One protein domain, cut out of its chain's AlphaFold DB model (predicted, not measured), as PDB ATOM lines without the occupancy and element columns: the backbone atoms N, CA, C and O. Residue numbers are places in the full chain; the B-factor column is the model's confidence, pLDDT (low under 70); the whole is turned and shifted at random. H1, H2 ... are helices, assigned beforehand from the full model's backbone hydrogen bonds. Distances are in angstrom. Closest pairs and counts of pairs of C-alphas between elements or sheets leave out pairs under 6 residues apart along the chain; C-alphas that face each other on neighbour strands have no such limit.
ATOM      1  N   CYS A  28     235.271 286.787 298.282       87.81
ATOM      2  CA  CYS A  28     236.652 286.402 297.990       87.81
ATOM      3  C   CYS A  28     236.933 284.981 298.498       87.81
ATOM      4  O   CYS A  28     237.485 284.158 297.762       87.81
ATOM      5  N   GLY A  29     236.458 284.654 299.701       88.06
ATOM      6  CA  GLY A  29     236.517 283.295 300.237       88.06
ATOM      7  C   GLY A  29     235.754 282.274 299.377       88.06
ATOM      8  O   GLY A  29     236.256 281.179 299.122       88.06
ATOM      9  N   LEU A  30     234.585 282.636 298.835       89.75
ATOM     10  CA  LEU A  30     233.818 281.773 297.926       89.75
ATOM     11  C   LEU A  30     234.548 281.518 296.599       89.75
ATOM     12  O   LEU A  30     234.557 280.384 296.116       89.75
ATOM     13  N   ARG A  31     235.194 282.541 296.023       89.19
ATOM     14  CA  ARG A  31     236.023 282.394 294.810       89.19
ATOM     15  C   ARG A  31     237.187 281.438 295.045       89.19
ATOM     16  O   ARG A  31     237.434 280.566 294.212       89.19
ATOM     17  N   PHE A  32     237.845 281.546 296.198       87.88
ATOM     18  CA  PHE A  32     238.881 280.599 296.595       87.88
ATOM     19  C   PHE A  32     238.327 279.172 296.718       87.88
ATOM     20  O   PHE A  32     238.868 278.253 296.107       87.88
ATOM     21  N   LEU A  33     237.219 278.967 297.440       88.12
ATOM     22  CA  LEU A  33     236.611 277.637 297.604       88.12
ATOM     23  C   LEU A  33     236.184 277.020 296.264       88.12
ATOM     24  O   LEU A  33     236.329 275.813 296.063       88.12
ATOM     25  N   MET A  34     235.697 277.835 295.329       89.25
ATOM     26  CA  MET A  34     235.380 277.391 293.974       89.25
ATOM     27  C   MET A  34     236.635 276.902 293.238       89.25
ATOM     28  O   MET A  34     236.601 275.825 292.639       89.25
ATOM     29  N   ALA A  35     237.750 277.630 293.340       86.19
ATOM     30  CA  ALA A  35     239.029 277.210 292.774       86.19
ATOM     31  C   ALA A  35     239.527 275.898 293.407       86.19
ATOM     32  O   ALA A  35     239.918 274.978 292.685       86.19
ATOM     33  N   VAL A  36     239.418 275.750 294.737       84.12
ATOM     34  CA  VAL A  36     239.719 274.492 295.453       84.12
ATOM     35  C   VAL A  36     238.914 273.331 294.871       84.12
ATOM     36  O   VAL A  36     239.469 272.276 294.564       84.12
ATOM     37  N   LYS A  37     237.601 273.511 294.683       84.75
ATOM     38  CA  LYS A  37     236.731 272.458 294.144       84.75
ATOM     39  C   LYS A  37     237.035 272.121 292.697       84.75
ATOM     40  O   LYS A  37     237.014 270.945 292.337       84.75
ATOM     41  N   GLN A  38     237.365 273.116 291.884       83.94
ATOM     42  CA  GLN A  38     237.814 272.889 290.519       83.94
ATOM     43  C   GLN A  38     239.117 272.078 290.493       83.94
ATOM     44  O   GLN A  38     239.219 271.115 289.734       83.94
ATOM     45  N   TYR A  39     240.077 272.401 291.361       80.12
ATOM     46  CA  TYR A  39     241.318 271.644 291.509       80.12
ATOM     47  C   TYR A  39     241.069 270.189 291.946       80.12
ATOM     48  O   TYR A  39     241.570 269.258 291.312       80.12
ATOM     49  N   GLU A  40     240.234 269.963 292.966       79.88
ATOM     50  CA  GLU A  40     239.838 268.613 293.401       79.88
ATOM     51  C   GLU A  40     239.168 267.820 292.267       79.88
ATOM     52  O   GLU A  40     239.448 266.635 292.074       79.88
ATOM     53  N   TYR A  41     238.314 268.474 291.479       78.75
ATOM     54  CA  TYR A  41     237.630 267.852 290.348       78.75
ATOM     55  C   TYR A  41     238.603 267.440 289.235       78.75
ATOM     56  O   TYR A  41     238.512 266.329 288.706       78.75
ATOM     57  N   LEU A  42     239.589 268.286 288.925       74.62
ATOM     58  CA  LEU A  42     240.654 267.961 287.972       74.62
ATOM     59  C   LEU A  42     241.441 266.716 288.422       74.62
ATOM     60  O   LEU A  42     241.711 265.825 287.616       74.62
ATOM     61  N   LEU A  43     241.731 266.575 289.718       69.62
ATOM     62  CA  LEU A  43     242.405 265.381 290.240       69.62
ATOM     63  C   LEU A  43     241.597 264.085 290.041       69.62
ATOM     64  O   LEU A  43     242.193 263.019 289.862       69.62
ATOM     65  N   LEU A  44     240.263 264.160 290.054       72.50
ATOM     66  CA  LEU A  44     239.376 263.007 289.869       72.50
ATOM     67  C   LEU A  44     239.206 262.638 288.390       72.50
ATOM     68  O   LEU A  44     239.283 261.460 288.034       72.50
ATOM     69  N   CYS A  45     239.005 263.632 287.526       72.31
ATOM     70  CA  CYS A  45     238.602 263.418 286.137       72.31
ATOM     71  C   CYS A  45     239.766 263.278 285.149       72.31
ATOM     72  O   CYS A  45     239.550 262.772 284.048       72.31
ATOM     73  N   LEU A  46     240.994 263.676 285.507       62.06
ATOM     74  CA  LEU A  46     242.111 263.575 284.566       62.06
ATOM     75  C   LEU A  46     242.651 262.137 284.448       62.06
ATOM     76  O   LEU A  46     242.751 261.437 285.455       62.06
ATOM     77  N   PRO A  47     243.054 261.679 283.250       60.00
ATOM     78  CA  PRO A  47     243.778 260.424 283.065       60.00
ATOM     79  C   PRO A  47     245.172 260.459 283.724       60.00
ATOM     80  O   PRO A  47     245.807 261.508 283.833       60.00
ATOM     81  N   ILE A  48     245.666 259.293 284.165       58.78
ATOM     82  CA  ILE A  48     246.873 259.117 285.010       58.78
ATOM     83  C   ILE A  48     248.120 259.858 284.490       58.78
ATOM     84  O   ILE A  48     248.887 260.385 285.293       58.78
ATOM     85  N   ASN A  49     248.296 259.954 283.171       57.09
ATOM     86  CA  ASN A  49     249.453 260.615 282.559       57.09
ATOM     87  C   ASN A  49     249.447 262.135 282.800       57.09
ATOM     88  O   ASN A  49     250.465 262.699 283.190       57.09
ATOM     89  N   GLN A  50     248.282 262.777 282.685       60.12
ATOM     90  CA  GLN A  50     248.121 264.207 282.970       60.12
ATOM     91  C   GLN A  50     248.086 264.490 284.477       60.12
ATOM     92  O   GLN A  50     248.510 265.555 284.917       60.12
ATOM     93  N   ARG A  51     247.645 263.521 285.299       59.97
ATOM     94  CA  ARG A  51     247.778 263.612 286.764       59.97
ATOM     95  C   ARG A  51     249.235 263.611 287.205       59.97
ATOM     96  O   ARG A  51     249.550 264.264 288.190       59.97
ATOM     97  N   MET A  52     250.103 262.848 286.537       52.47
ATOM     98  CA  MET A  52     251.540 262.893 286.809       52.47
ATOM     99  C   MET A  52     252.145 264.196 286.308       52.47
ATOM    100  O   MET A  52     252.889 264.806 287.051       52.47
ATOM    101  N   GLU A  53     251.771 264.697 285.137       54.81
ATOM    102  CA  GLU A  53     252.272 265.991 284.652       54.81
ATOM    103  C   GLU A  53     251.875 267.159 285.578       54.81
ATOM    104  O   GLU A  53     252.722 267.975 285.927       54.81
ATOM    105  N   LEU A  54     250.650 267.158 286.117       55.88
ATOM    106  CA  LEU A  54     250.202 268.097 287.160       55.88
ATOM    107  C   LEU A  54     250.830 267.874 288.549       55.88
ATOM    108  O   LEU A  54     250.720 268.751 289.397       55.88
ATOM    109  N   LYS A  55     251.440 266.712 288.814       52.09
ATOM    110  CA  LYS A  55     252.104 266.380 290.096       52.09
ATOM    111  C   LYS A  55     253.635 266.421 290.028       52.09
ATOM    112  O   LYS A  55     254.286 266.387 291.065       52.09
ATOM    113  N   VAL A  56     254.205 266.384 288.825       47.44
ATOM    114  CA  VAL A  56     255.640 266.187 288.550       47.44
ATOM    115  C   VAL A  56     256.225 267.371 287.771       47.44
ATOM    116  O   VAL A  56     257.441 267.551 287.786       47.44
ATOM    117  N   SER A  57     255.399 268.206 287.122       42.03
ATOM    118  CA  SER A  57     255.869 269.449 286.497       42.03
ATOM    119  C   SER A  57     256.621 270.321 287.520       42.03
ATOM    120  O   SER A  57     256.182 270.455 288.655       42.03
ATOM    121  N   PRO A  58     257.755 270.938 287.161       40.06
ATOM    122  CA  PRO A  58     258.461 271.885 288.019       40.06
ATOM    123  C   PRO A  58     257.777 273.267 288.115       40.06
ATOM    124  O   PRO A  58     258.111 274.042 289.002       40.06
ATOM    125  N   GLU A  59     256.770 273.566 287.288       43.12
ATOM    126  CA  GLU A  59     255.777 274.619 287.596       43.12
ATOM    127  C   GLU A  59     254.686 274.080 288.541       43.12
ATOM    128  O   GLU A  59     254.109 274.824 289.330       43.12
ATOM    129  N   ALA A  60     254.496 272.756 288.555       43.19
ATOM    130  CA  ALA A  60     253.820 272.016 289.617       43.19
ATOM    131  C   ALA A  60     254.722 271.684 290.828       43.19
ATOM    132  O   ALA A  60     254.290 270.949 291.714       43.19
ATOM    133  N   LEU A  61     255.918 272.286 290.957       37.72
ATOM    134  CA  LEU A  61     256.799 272.159 292.139       37.72
ATOM    135  C   LEU A  61     256.074 272.538 293.456       37.72
ATOM    136  O   LEU A  61     256.557 272.245 294.550       37.72
ATOM    137  N   MET A  62     254.885 273.146 293.338       45.22
ATOM    138  CA  MET A  62     253.997 273.622 294.392       45.22
ATOM    139  C   MET A  62     252.667 272.847 294.580       45.22
ATOM    140  O   MET A  62     251.903 273.256 295.443       45.22
ATOM    141  N   ASN A  63     252.367 271.764 293.839       53.31
ATOM    142  CA  ASN A  63     251.246 270.807 294.058       53.31
ATOM    143  C   ASN A  63     249.869 271.379 294.490       53.31
ATOM    144  O   ASN A  63     249.109 270.698 295.179       53.31
ATOM    145  N   GLY A  64     249.528 272.607 294.110       63.50
ATOM    146  CA  GLY A  64     248.447 273.357 294.740       63.50
ATOM    147  C   GLY A  64     247.698 274.277 293.799       63.50
ATOM    148  O   GLY A  64     247.910 274.258 292.589       63.50
ATOM    149  N   LEU A  65     246.815 275.087 294.375       68.38
ATOM    150  CA  LEU A  65     246.150 276.166 293.657       68.38
ATOM    151  C   LEU A  65     247.172 277.160 293.087       68.38
ATOM    152  O   LEU A  65     248.194 277.421 293.729       68.38
ATOM    153  N   PRO A  66     246.914 277.742 291.901       72.69
ATOM    154  CA  PRO A  66     247.779 278.782 291.369       72.69
ATOM    155  C   PRO A  66     247.775 279.993 292.311       72.69
ATOM    156  O   PRO A  66     246.780 280.287 292.977       72.69
ATOM    157  N   SER A  67     248.881 280.737 292.358       72.38
ATOM    158  CA  SER A  67     249.016 281.901 293.247       72.38
ATOM    159  C   SER A  67     247.936 282.969 293.012       72.38
ATOM    160  O   SER A  67     247.560 283.671 293.948       72.38
ATOM    161  N   SER A  68     247.398 283.052 291.789       76.88
ATOM    162  CA  SER A  68     246.256 283.907 291.435       76.88
ATOM    163  C   SER A  68     244.964 283.532 292.149       76.88
ATOM    164  O   SER A  68     244.101 284.385 292.307       76.88
ATOM    165  N   ASP A  69     244.817 282.272 292.552       81.12
ATOM    166  CA  ASP A  69     243.631 281.795 293.253       81.12
ATOM    167  C   ASP A  69     243.822 281.897 294.769       81.12
ATOM    168  O   ASP A  69     242.893 282.245 295.496       81.12
ATOM    169  N   ILE A  70     245.057 281.690 295.242       79.00
ATOM    170  CA  ILE A  70     245.446 281.845 296.653       79.00
ATOM    171  C   ILE A  70     245.231 283.287 297.140       79.00
ATOM    172  O   ILE A  70     244.820 283.492 298.282       79.00
ATOM    173  N   ILE A  71     245.450 284.289 296.282       80.00
ATOM    174  CA  ILE A  71     245.287 285.704 296.654       80.00
ATOM    175  C   ILE A  71     243.856 286.041 297.099       80.00
ATOM    176  O   ILE A  71     243.668 286.938 297.918       80.00
ATOM    177  N   TRP A  72     242.845 285.316 296.607       85.81
ATOM    178  CA  TRP A  72     241.457 285.531 297.015       85.81
ATOM    179  C   TRP A  72     241.223 285.126 298.468       85.81
ATOM    180  O   TRP A  72     240.487 285.813 299.168       85.81
ATOM    181  N   ALA A  73     241.899 284.082 298.954       84.88
ATOM    182  CA  ALA A  73     241.838 283.718 300.366       84.88
ATOM    183  C   ALA A  73     242.481 284.790 301.256       84.88
ATOM    184  O   ALA A  73     241.965 285.077 302.328       84.88
ATOM    185  N   GLN A  74     243.550 285.443 300.783       80.19
ATOM    186  CA  GLN A  74     244.210 286.532 301.517       80.19
ATOM    187  C   GLN A  74     243.328 287.783 301.646       80.19
ATOM    188  O   GLN A  74     243.472 288.548 302.593       80.19
ATOM    189  N   HIS A  75     242.429 288.013 300.688       81.25
ATOM    190  CA  HIS A  75     241.497 289.144 300.717       81.25
ATOM    191  C   HIS A  75     240.165 288.804 301.403       81.25
ATOM    192  O   HIS A  75     239.283 289.661 301.465       81.25
ATOM    193  N   SER A  76     240.003 287.576 301.903       85.06
ATOM    194  CA  SER A  76     238.811 287.170 302.642       85.06
ATOM    195  C   SER A  76     238.768 287.896 303.987       85.06
ATOM    196  O   SER A  76     239.713 287.842 304.767       85.06
ATOM    197  N   ALA A  77     237.660 288.582 304.270       82.25
ATOM    198  CA  ALA A  77     237.427 289.231 305.560       82.25
ATOM    199  C   ALA A  77     237.016 288.219 306.645       82.25
ATOM    200  O   ALA A  77     237.069 288.526 307.834       82.25
ATOM    201  N   THR A  78     236.609 287.018 306.229       83.81
ATOM    202  CA  THR A  78     236.161 285.918 307.087       83.81
ATOM    203  C   THR A  78     237.148 284.745 307.025       83.81
ATOM    204  O   THR A  78     236.778 283.632 306.648       83.81
ATOM    205  N   GLU A  79     238.427 284.987 307.346       82.69
ATOM    206  CA  GLU A  79     239.497 283.966 307.288       82.69
ATOM    207  C   GLU A  79     239.166 282.728 308.152       82.69
ATOM    208  O   GLU A  79     239.407 281.588 307.746       82.69
ATOM    209  N   SER A  80     238.570 282.930 309.331       82.19
ATOM    210  CA  SER A  80     238.171 281.867 310.265       82.19
ATOM    211  C   SER A  80     237.067 280.965 309.714       82.19
ATOM    212  O   SER A  80     237.139 279.738 309.804       82.19
ATOM    213  N   GLU A  81     236.032 281.561 309.137       85.56
ATOM    214  CA  GLU A  81     234.912 280.872 308.510       85.56
ATOM    215  C   GLU A  81     235.385 280.156 307.245       85.56
ATOM    216  O   GLU A  81     235.013 279.004 307.017       85.56
ATOM    217  N   LEU A  82     236.280 280.788 306.479       85.31
ATOM    218  CA  LEU A  82     236.909 280.206 305.300       85.31
ATOM    219  C   LEU A  82     237.710 278.947 305.654       85.31
ATOM    220  O   LEU A  82     237.547 277.919 304.998       85.31
ATOM    221  N   LEU A  83     238.520 278.981 306.720       83.56
ATOM    222  CA  LEU A  83     239.228 277.795 307.219       83.56
ATOM    223  C   LEU A  83     238.261 276.674 307.612       83.56
ATOM    224  O   LEU A  83     238.501 275.509 307.288       83.56
ATOM    225  N   ASN A  84     237.162 277.018 308.286       85.06
ATOM    226  CA  ASN A  84     236.140 276.053 308.679       85.06
ATOM    227  C   ASN A  84     235.374 275.485 307.478       85.06
ATOM    228  O   ASN A  84     234.903 274.355 307.551       85.06
ATOM    229  N   ALA A  85     235.268 276.220 306.372       84.56
ATOM    230  CA  ALA A  85     234.630 275.749 305.148       84.56
ATOM    231  C   ALA A  85     235.504 274.766 304.344       84.56
ATOM    232  O   ALA A  85     234.989 274.073 303.465       84.56
ATOM    233  N   ILE A  86     236.808 274.666 304.638       85.06
ATOM    234  CA  ILE A  86     237.724 273.733 303.971       85.06
ATOM    235  C   ILE A  86     237.596 272.338 304.614       85.06
ATOM    236  O   ILE A  86     238.108 272.103 305.715       85.06
ATOM    237  N   PRO A  87     237.012 271.346 303.914       75.19
ATOM    238  CA  PRO A  87     236.764 270.024 304.492       75.19
ATOM    239  C   PRO A  87     238.056 269.276 304.851       75.19
ATOM    240  O   PRO A  87     238.059 268.454 305.763       75.19
ATOM    241  N   SER A  88     239.173 269.563 304.175       72.06
ATOM    242  CA  SER A  88     240.477 268.945 304.463       72.06
ATOM    243  C   SER A  88     241.071 269.373 305.807       72.06
ATOM    244  O   SER A  88     241.792 268.589 306.417       72.06
ATOM    245  N   LEU A  89     240.735 270.568 306.305       72.75
ATOM    246  CA  LEU A  89     241.182 271.055 307.616       72.75
ATOM    247  C   LEU A  89     240.261 270.635 308.763       72.75
ATOM    248  O   LEU A  89     240.707 270.558 309.905       72.75
ATOM    249  N   GLN A  90     238.997 270.333 308.459       70.81
ATOM    250  CA  GLN A  90     238.055 269.768 309.426       70.81
ATOM    251  C   GLN A  90     238.381 268.307 309.785       70.81
ATOM    252  O   GLN A  90     237.934 267.804 310.816       70.81
ATOM    253  N   LYS A  91     239.173 267.611 308.957       69.38
ATOM    254  CA  LYS A  91     239.671 266.264 309.267       69.38
ATOM    255  C   LYS A  91     240.587 266.317 310.494       69.38
ATOM    256  O   LYS A  91     241.400 267.222 310.646       69.38
ATOM    257  N   SER A  92     240.517 265.291 311.342       60.97
ATOM    258  CA  SER A  92     241.350 265.183 312.551       60.97
ATOM    259  C   SER A  92     242.856 265.091 312.265       60.97
ATOM    260  O   SER A  92     243.657 265.377 313.152       60.97
ATOM    261  N   ASN A  93     243.245 264.720 311.041       65.94
ATOM    262  CA  ASN A  93     244.637 264.578 310.628       65.94
ATOM    263  C   ASN A  93     244.869 265.191 309.233       65.94
ATOM    264  O   ASN A  93     244.936 264.443 308.252       65.94
ATOM    265  N   PRO A  94     244.953 266.528 309.119       71.81
ATOM    266  CA  PRO A  94     245.259 267.177 307.851       71.81
ATOM    267  C   PRO A  94     246.695 266.843 307.428       71.81
ATOM    268  O   PRO A  94     247.619 266.850 308.248       71.81
ATOM    269  N   THR A  95     246.892 266.525 306.150       74.50
ATOM    270  CA  THR A  95     248.222 266.184 305.628       74.50
ATOM    271  C   THR A  95     248.989 267.435 305.206       74.50
ATOM    272  O   THR A  95     248.411 268.424 304.760       74.50
ATOM    273  N   TRP A  96     250.319 267.398 305.319       74.81
ATOM    274  CA  TRP A  96     251.179 268.504 304.879       74.81
ATOM    275  C   TRP A  96     250.975 268.862 303.407       74.81
ATOM    276  O   TRP A  96     250.985 270.038 303.052       74.81
ATOM    277  N   ASP A  97     250.744 267.853 302.567       73.94
ATOM    278  CA  ASP A  97     250.492 268.041 301.142       73.94
ATOM    279  C   ASP A  97     249.174 268.786 300.885       73.94
ATOM    280  O   ASP A  97     249.144 269.670 300.032       73.94
ATOM    281  N   GLU A  98     248.116 268.521 301.664       75.94
ATOM    282  CA  GLU A  98     246.857 269.280 301.592       75.94
ATOM    283  C   GLU A  98     247.060 270.744 302.018       75.94
ATOM    284  O   GLU A  98     246.581 271.647 301.334       75.94
ATOM    285  N   LEU A  99     247.803 271.016 303.103       76.38
ATOM    286  CA  LEU A  99     248.039 272.407 303.523       76.38
ATOM    287  C   LEU A  99     248.893 273.192 302.538       76.38
ATOM    288  O   LEU A  99     248.609 274.362 302.268       76.38
ATOM    289  N   ARG A 100     249.942 272.552 302.017       76.88
ATOM    290  CA  ARG A 100     250.806 273.142 301.001       76.88
ATOM    291  C   ARG A 100     250.018 273.401 299.719       76.88
ATOM    292  O   ARG A 100     250.146 274.484 299.161       76.88
ATOM    293  N   GLY A 101     249.181 272.452 299.296       74.50
ATOM    294  CA  GLY A 101     248.369 272.581 298.089       74.50
ATOM    295  C   GLY A 101     247.334 273.711 298.163       74.50
ATOM    296  O   GLY A 101     247.036 274.353 297.161       74.50
ATOM    297  N   LEU A 102     246.819 274.005 299.357       77.19
ATOM    298  CA  LEU A 102     245.858 275.091 299.583       77.19
ATOM    299  C   LEU A 102     246.512 276.445 299.901       77.19
ATOM    300  O   LEU A 102     245.808 277.442 300.049       77.19
ATOM    301  N   GLY A 103     247.838 276.490 300.059       76.56
ATOM    302  CA  GLY A 103     248.558 277.720 300.385       76.56
ATOM    303  C   GLY A 103     248.171 278.333 301.734       76.56
ATOM    304  O   GLY A 103     248.349 279.531 301.914       76.56
ATOM    305  N   ILE A 104     247.660 277.546 302.691       77.94
ATOM    306  CA  ILE A 104     247.124 278.058 303.975       77.94
ATOM    307  C   ILE A 104     248.154 278.892 304.737       77.94
ATOM    308  O   ILE A 104     247.821 279.913 305.325       77.94
ATOM    309  N   ALA A 105     249.424 278.499 304.674       74.94
ATOM    310  CA  ALA A 105     250.508 279.234 305.316       74.94
ATOM    311  C   ALA A 105     250.817 280.603 304.674       74.94
ATOM    312  O   ALA A 105     251.605 281.352 305.238       74.94
ATOM    313  N   TRP A 106     250.273 280.902 303.490       73.88
ATOM    314  CA  TRP A 106     250.552 282.134 302.742       73.88
ATOM    315  C   TRP A 106     249.473 283.203 302.903       73.88
ATOM    316  O   TRP A 106     249.800 284.382 302.830       73.88
ATOM    317  N   TRP A 107     248.213 282.813 303.097       79.06
ATOM    318  CA  TRP A 107     247.103 283.764 303.202       79.06
ATOM    319  C   TRP A 107     246.572 283.947 304.624       79.06
ATOM    320  O   TRP A 107     245.896 284.935 304.879       79.06
ATOM    321  N   LEU A 108     246.874 283.024 305.544       78.56
ATOM    322  CA  LEU A 108     246.408 283.112 306.923       78.56
ATOM    323  C   LEU A 108     247.212 284.157 307.708       78.56
ATOM    324  O   LEU A 108     248.420 283.988 307.902       78.56
ATOM    325  N   ASN A 109     246.546 285.200 308.207       75.19
ATOM    326  CA  ASN A 109     247.204 286.250 308.991       75.19
ATOM    327  C   ASN A 109     247.305 285.906 310.483       75.19
ATOM    328  O   ASN A 109     248.235 286.344 311.172       75.19
ATOM    329  N   ASP A 110     246.375 285.104 311.005       77.19
ATOM    330  CA  ASP A 110     246.390 284.716 312.412       77.19
ATOM    331  C   ASP A 110     247.483 283.678 312.710       77.19
ATOM    332  O   ASP A 110     247.383 282.481 312.421       77.19
ATOM    333  N   THR A 111     248.535 284.150 313.378       74.69
ATOM    334  CA  THR A 111     249.688 283.335 313.767       74.69
ATOM    335  C   THR A 111     249.321 282.241 314.775       74.69
ATOM    336  O   THR A 111     250.008 281.219 314.841       74.69
ATOM    337  N   THR A 112     248.268 282.423 315.579       79.69
ATOM    338  CA  THR A 112     247.852 281.418 316.570       79.69
ATOM    339  C   THR A 112     247.191 280.227 315.889       79.69
ATOM    340  O   THR A 112     247.647 279.094 316.062       79.69
ATOM    341  N   THR A 113     246.223 280.489 315.012       76.94
ATOM    342  CA  THR A 113     245.583 279.463 314.184       76.94
ATOM    343  C   THR A 113     246.590 278.773 313.261       76.94
ATOM    344  O   THR A 113     246.603 277.541 313.179       76.94
ATOM    345  N   LEU A 114     247.522 279.524 312.659       78.19
ATOM    346  CA  LEU A 114     248.587 278.961 311.824       78.19
ATOM    347  C   LEU A 114     249.453 277.956 312.594       78.19
ATOM    348  O   LEU A 114     249.712 276.856 312.105       78.19
ATOM    349  N   LYS A 115     249.878 278.311 313.814       78.25
ATOM    350  CA  LYS A 115     250.671 277.421 314.672       78.25
ATOM    351  C   LYS A 115     249.916 276.138 314.990       78.25
ATOM    352  O   LYS A 115     250.472 275.064 314.802       78.25
ATOM    353  N   THR A 116     248.646 276.226 315.385       80.06
ATOM    354  CA  THR A 116     247.833 275.039 315.683       80.06
ATOM    355  C   THR A 116     247.655 274.134 314.459       80.06
ATOM    356  O   THR A 116     247.734 272.909 314.576       80.06
ATOM    357  N   CYS A 117     247.442 274.713 313.275       75.56
ATOM    358  CA  CYS A 117     247.358 273.960 312.025       75.56
ATOM    359  C   CYS A 117     248.679 273.251 311.695       75.56
ATOM    360  O   CYS A 117     248.673 272.064 311.373       75.56
ATOM    361  N   LEU A 118     249.812 273.946 311.821       76.12
ATOM    362  CA  LEU A 118     251.136 273.387 311.544       76.12
ATOM    363  C   LEU A 118     251.561 272.331 312.566       76.12
ATOM    364  O   LEU A 118     252.104 271.296 312.183       76.12
ATOM    365  N   GLU A 119     251.286 272.546 313.852       79.81
ATOM    366  CA  GLU A 119     251.593 271.586 314.911       79.81
ATOM    367  C   GLU A 119     250.943 270.234 314.616       79.81
ATOM    368  O   GLU A 119     251.643 269.223 314.593       79.81
ATOM    369  N   LYS A 120     249.640 270.203 314.296       75.50
ATOM    370  CA  LYS A 120     248.915 268.965 313.940       75.50
ATOM    371  C   LYS A 120     249.614 268.178 312.828       75.50
ATOM    372  O   LYS A 120     249.725 266.955 312.897       75.50
ATOM    373  N   VAL A 121     250.131 268.885 311.829       74.88
ATOM    374  CA  VAL A 121     250.818 268.288 310.683       74.88
ATOM    375  C   VAL A 121     252.194 267.750 311.065       74.88
ATOM    376  O   VAL A 121     252.565 266.650 310.657       74.88
ATOM    377  N   ILE A 122     252.942 268.492 311.881       76.31
ATOM    378  CA  ILE A 122     254.254 268.072 312.383       76.31
ATOM    379  C   ILE A 122     254.109 266.821 313.258       76.31
ATOM    380  O   ILE A 122     254.873 265.870 313.088       76.31
ATOM    381  N   TRP A 123     253.102 266.767 314.135       71.06
ATOM    382  CA  TRP A 123     252.792 265.570 314.927       71.06
ATOM    383  C   TRP A 123     252.486 264.360 314.037       71.06
ATOM    384  O   TRP A 123     252.992 263.263 314.288       71.06
ATOM    385  N   SER A 124     251.726 264.565 312.959       64.38
ATOM    386  CA  SER A 124     251.421 263.521 311.976       64.38
ATOM    387  C   SER A 124     252.674 263.023 311.245       64.38
ATOM    388  O   SER A 124     252.932 261.819 311.185       64.38
ATOM    389  N   LEU A 125     253.522 263.937 310.766       62.53
ATOM    390  CA  LEU A 125     254.785 263.610 310.096       62.53
ATOM    391  C   LEU A 125     255.753 262.870 311.024       62.53
ATOM    392  O   LEU A 125     256.347 261.871 310.620       62.53
ATOM    393  N   LEU A 126     255.888 263.305 312.278       63.16
ATOM    394  CA  LEU A 126     256.729 262.635 313.272       63.16
ATOM    395  C   LEU A 126     256.204 261.239 313.612       63.16
ATOM    396  O   LEU A 126     257.005 260.318 313.754       63.16
ATOM    397  N   SER A 127     254.886 261.057 313.690       58.62
ATOM    398  CA  SER A 127     254.247 259.746 313.842       58.62
ATOM    399  C   SER A 127     254.596 258.814 312.675       58.62
ATOM    400  O   SER A 127     255.088 257.706 312.895       58.62
ATOM    401  N   VAL A 128     254.453 259.284 311.433       57.00
ATOM    402  CA  VAL A 128     254.738 258.497 310.223       57.00
ATOM    403  C   VAL A 128     256.228 258.186 310.084       57.00
ATOM    404  O   VAL A 128     256.584 257.051 309.771       57.00
ATOM    405  N   ILE A 129     257.121 259.139 310.367       56.16
ATOM    406  CA  ILE A 129     258.576 258.917 310.365       56.16
ATOM    407  C   ILE A 129     258.964 257.940 311.477       56.16
ATOM    408  O   ILE A 129     259.754 257.026 311.245       56.16
ATOM    409  N   ARG A 130     258.391 258.081 312.677       55.41
ATOM    410  CA  ARG A 130     258.641 257.172 313.802       55.41
ATOM    411  C   ARG A 130     258.126 255.766 313.505       55.41
ATOM    412  O   ARG A 130     258.818 254.810 313.839       55.41
ATOM    413  N   PHE A 131     256.990 255.635 312.828       45.84
ATOM    414  CA  PHE A 131     256.441 254.363 312.366       45.84
ATOM    415  C   PHE A 131     257.292 253.742 311.251       45.84
ATOM    416  O   PHE A 131     257.679 252.585 311.371       45.84
ATOM    417  N   ARG A 132     257.703 254.514 310.232       38.25
ATOM    418  CA  ARG A 132     258.641 254.061 309.186       38.25
ATOM    419  C   ARG A 132     259.964 253.586 309.781       38.25
ATOM    420  O   ARG A 132     260.450 252.528 309.407       38.25
ATOM    421  N   ARG A 133     260.520 254.328 310.743       48.62
ATOM    422  CA  ARG A 133     261.777 253.973 311.417       48.62
ATOM    423  C   ARG A 133     261.627 252.735 312.311       48.62
ATOM    424  O   ARG A 133     262.566 251.953 312.410       48.62
ATOM    425  N   ASN A 134     260.459 252.535 312.926       41.38
ATOM    426  CA  ASN A 134     260.136 251.345 313.722       41.38
ATOM    427  C   ASN A 134     259.925 250.106 312.826       41.38
ATOM    428  O   ASN A 134     260.494 249.057 313.104       41.38
ATOM    429  N   ILE A 135     259.242 250.248 311.683       50.41
ATOM    430  CA  ILE A 135     259.106 249.187 310.671       50.41
ATOM    431  C   ILE A 135     260.462 248.808 310.066       50.41
ATOM    432  O   ILE A 135     260.766 247.625 309.975       50.41
ATOM    433  N   SER A 136     261.319 249.771 309.707       50.66
ATOM    434  CA  SER A 136     262.673 249.469 309.211       50.66
ATOM    435  C   SER A 136     263.542 248.753 310.250       50.66
ATOM    436  O   SER A 136     264.391 247.943 309.887       50.66
ATOM    437  N   HIS A 137     263.333 249.028 311.538       53.00
ATOM    438  CA  HIS A 137     263.988 248.301 312.625       53.00
ATOM    439  C   HIS A 137     263.391 246.896 312.833       53.00
ATOM    440  O   HIS A 137     264.106 245.985 313.234       53.00
ATOM    441  N   PHE A 138     262.098 246.703 312.557       49.97
ATOM    442  CA  PHE A 138     261.445 245.391 312.597       49.97
ATOM    443  C   PHE A 138     261.865 244.493 311.427       49.97
ATOM    444  O   PHE A 138     262.186 243.336 311.662       49.97
ATOM    445  N   ILE A 139     261.941 245.031 310.205       53.78
ATOM    446  CA  ILE A 139     262.351 244.280 309.006       53.78
ATOM    447  C   ILE A 139     263.813 243.818 309.118       53.78
ATOM    448  O   ILE A 139     264.093 242.645 308.913       53.78
ATOM    449  N   ASN A 140     264.734 244.682 309.570       52.81
ATOM    450  CA  ASN A 140     266.140 244.293 309.793       52.81
ATOM    451  C   ASN A 140     266.335 243.221 310.882       52.81
ATOM    452  O   ASN A 140     267.437 242.700 311.037       52.81
ATOM    453  N   LYS A 141     265.310 242.927 311.691       55.19
ATOM    454  CA  LYS A 141     265.384 241.943 312.777       55.19
ATOM    455  C   LYS A 141     264.744 240.599 312.408       55.19
ATOM    456  O   LYS A 141     264.923 239.644 313.155       55.19
TER     457      LYS A 141
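What this domain is: This is residues 28 to 141 of the 144 residues of the protein "Rav1p_C domain-containing protein" of Haemonchus placei (UniProt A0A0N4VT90). Two longer helices, H1 and H8, form opposite sides of a loose assembly, with a winding run of short helices, H3 to H7, between them. H2 turns back from the last part of H1, and residues 126 to 141, mostly in H8, stick out as an arm. The printed part has 114 residues with eight named helices, H1 to H8 in order along the chain, and no named strand; its class is all helix. It is only just loose, close to compact, with a radius of gyration of the C-alphas of 16.4 A and spans of 55 by 39 by 22 A.

How they stand to each other: H1, residues 28 to 45, is close to but not clearly touching H2, residues 48 to 56; the closest C-alphas, of Leu 43 and Arg 51, are 6.6 A apart. With residues 28 to 35 alone, H1 touches H3, residues 67 to 74, at a steep tilt of 44 degrees, opposite ways; the closest C-alphas, of Cys 28 and Trp 72, are 5.0 A apart. H1 is close to but not clearly touching H4, residues 79 to 85; the closest C-alphas, of Gly 29 and Leu 82, are 5.9 A apart. H5, residues 87 to 90, touches no helix. H3 touches H7, residues 104 to 107, where the closest C-alphas, of Gln 74 and Trp 107, are 4.3 A apart. H6, residues 96 to 101, is close to but not clearly touching H8, residues 111 to 139, at a steep tilt of 50 degrees, opposite ways; the closest C-alphas, of Trp 96 and Val 121, are 5.8 A apart. H1 and H8 are apart. Each O i to N i+4 pair is within hydrogen-bond range in H1, H2, H4 and H6, against 2 of 4 in H3 and 24 of 25 in H8; H5 and H7 are too short for such a pair.

Where its parts are: H1 begins at C-alpha 28, (236.652, 286.402, 297.990), and is 25.9 A long from first to last C-alpha. H2 measures 11.8 A, H3 10.6 A, and H4 9.8 A. H6, 8.4 A long, begins at C-alpha 96, (251.179, 268.504, 304.879). H8 is 41.3 A long and ends at C-alpha 139, (262.351, 244.280, 309.006).

The domain as a whole: The C-alphas farthest apart, of Ala 77 and Lys 141, are 55.4 A apart. The printed part has no cut and no long link. Its mean pLDDT is 70.1; residue 43, residues 46 to 65, 91 to 93 and 124 to 141 are under 70.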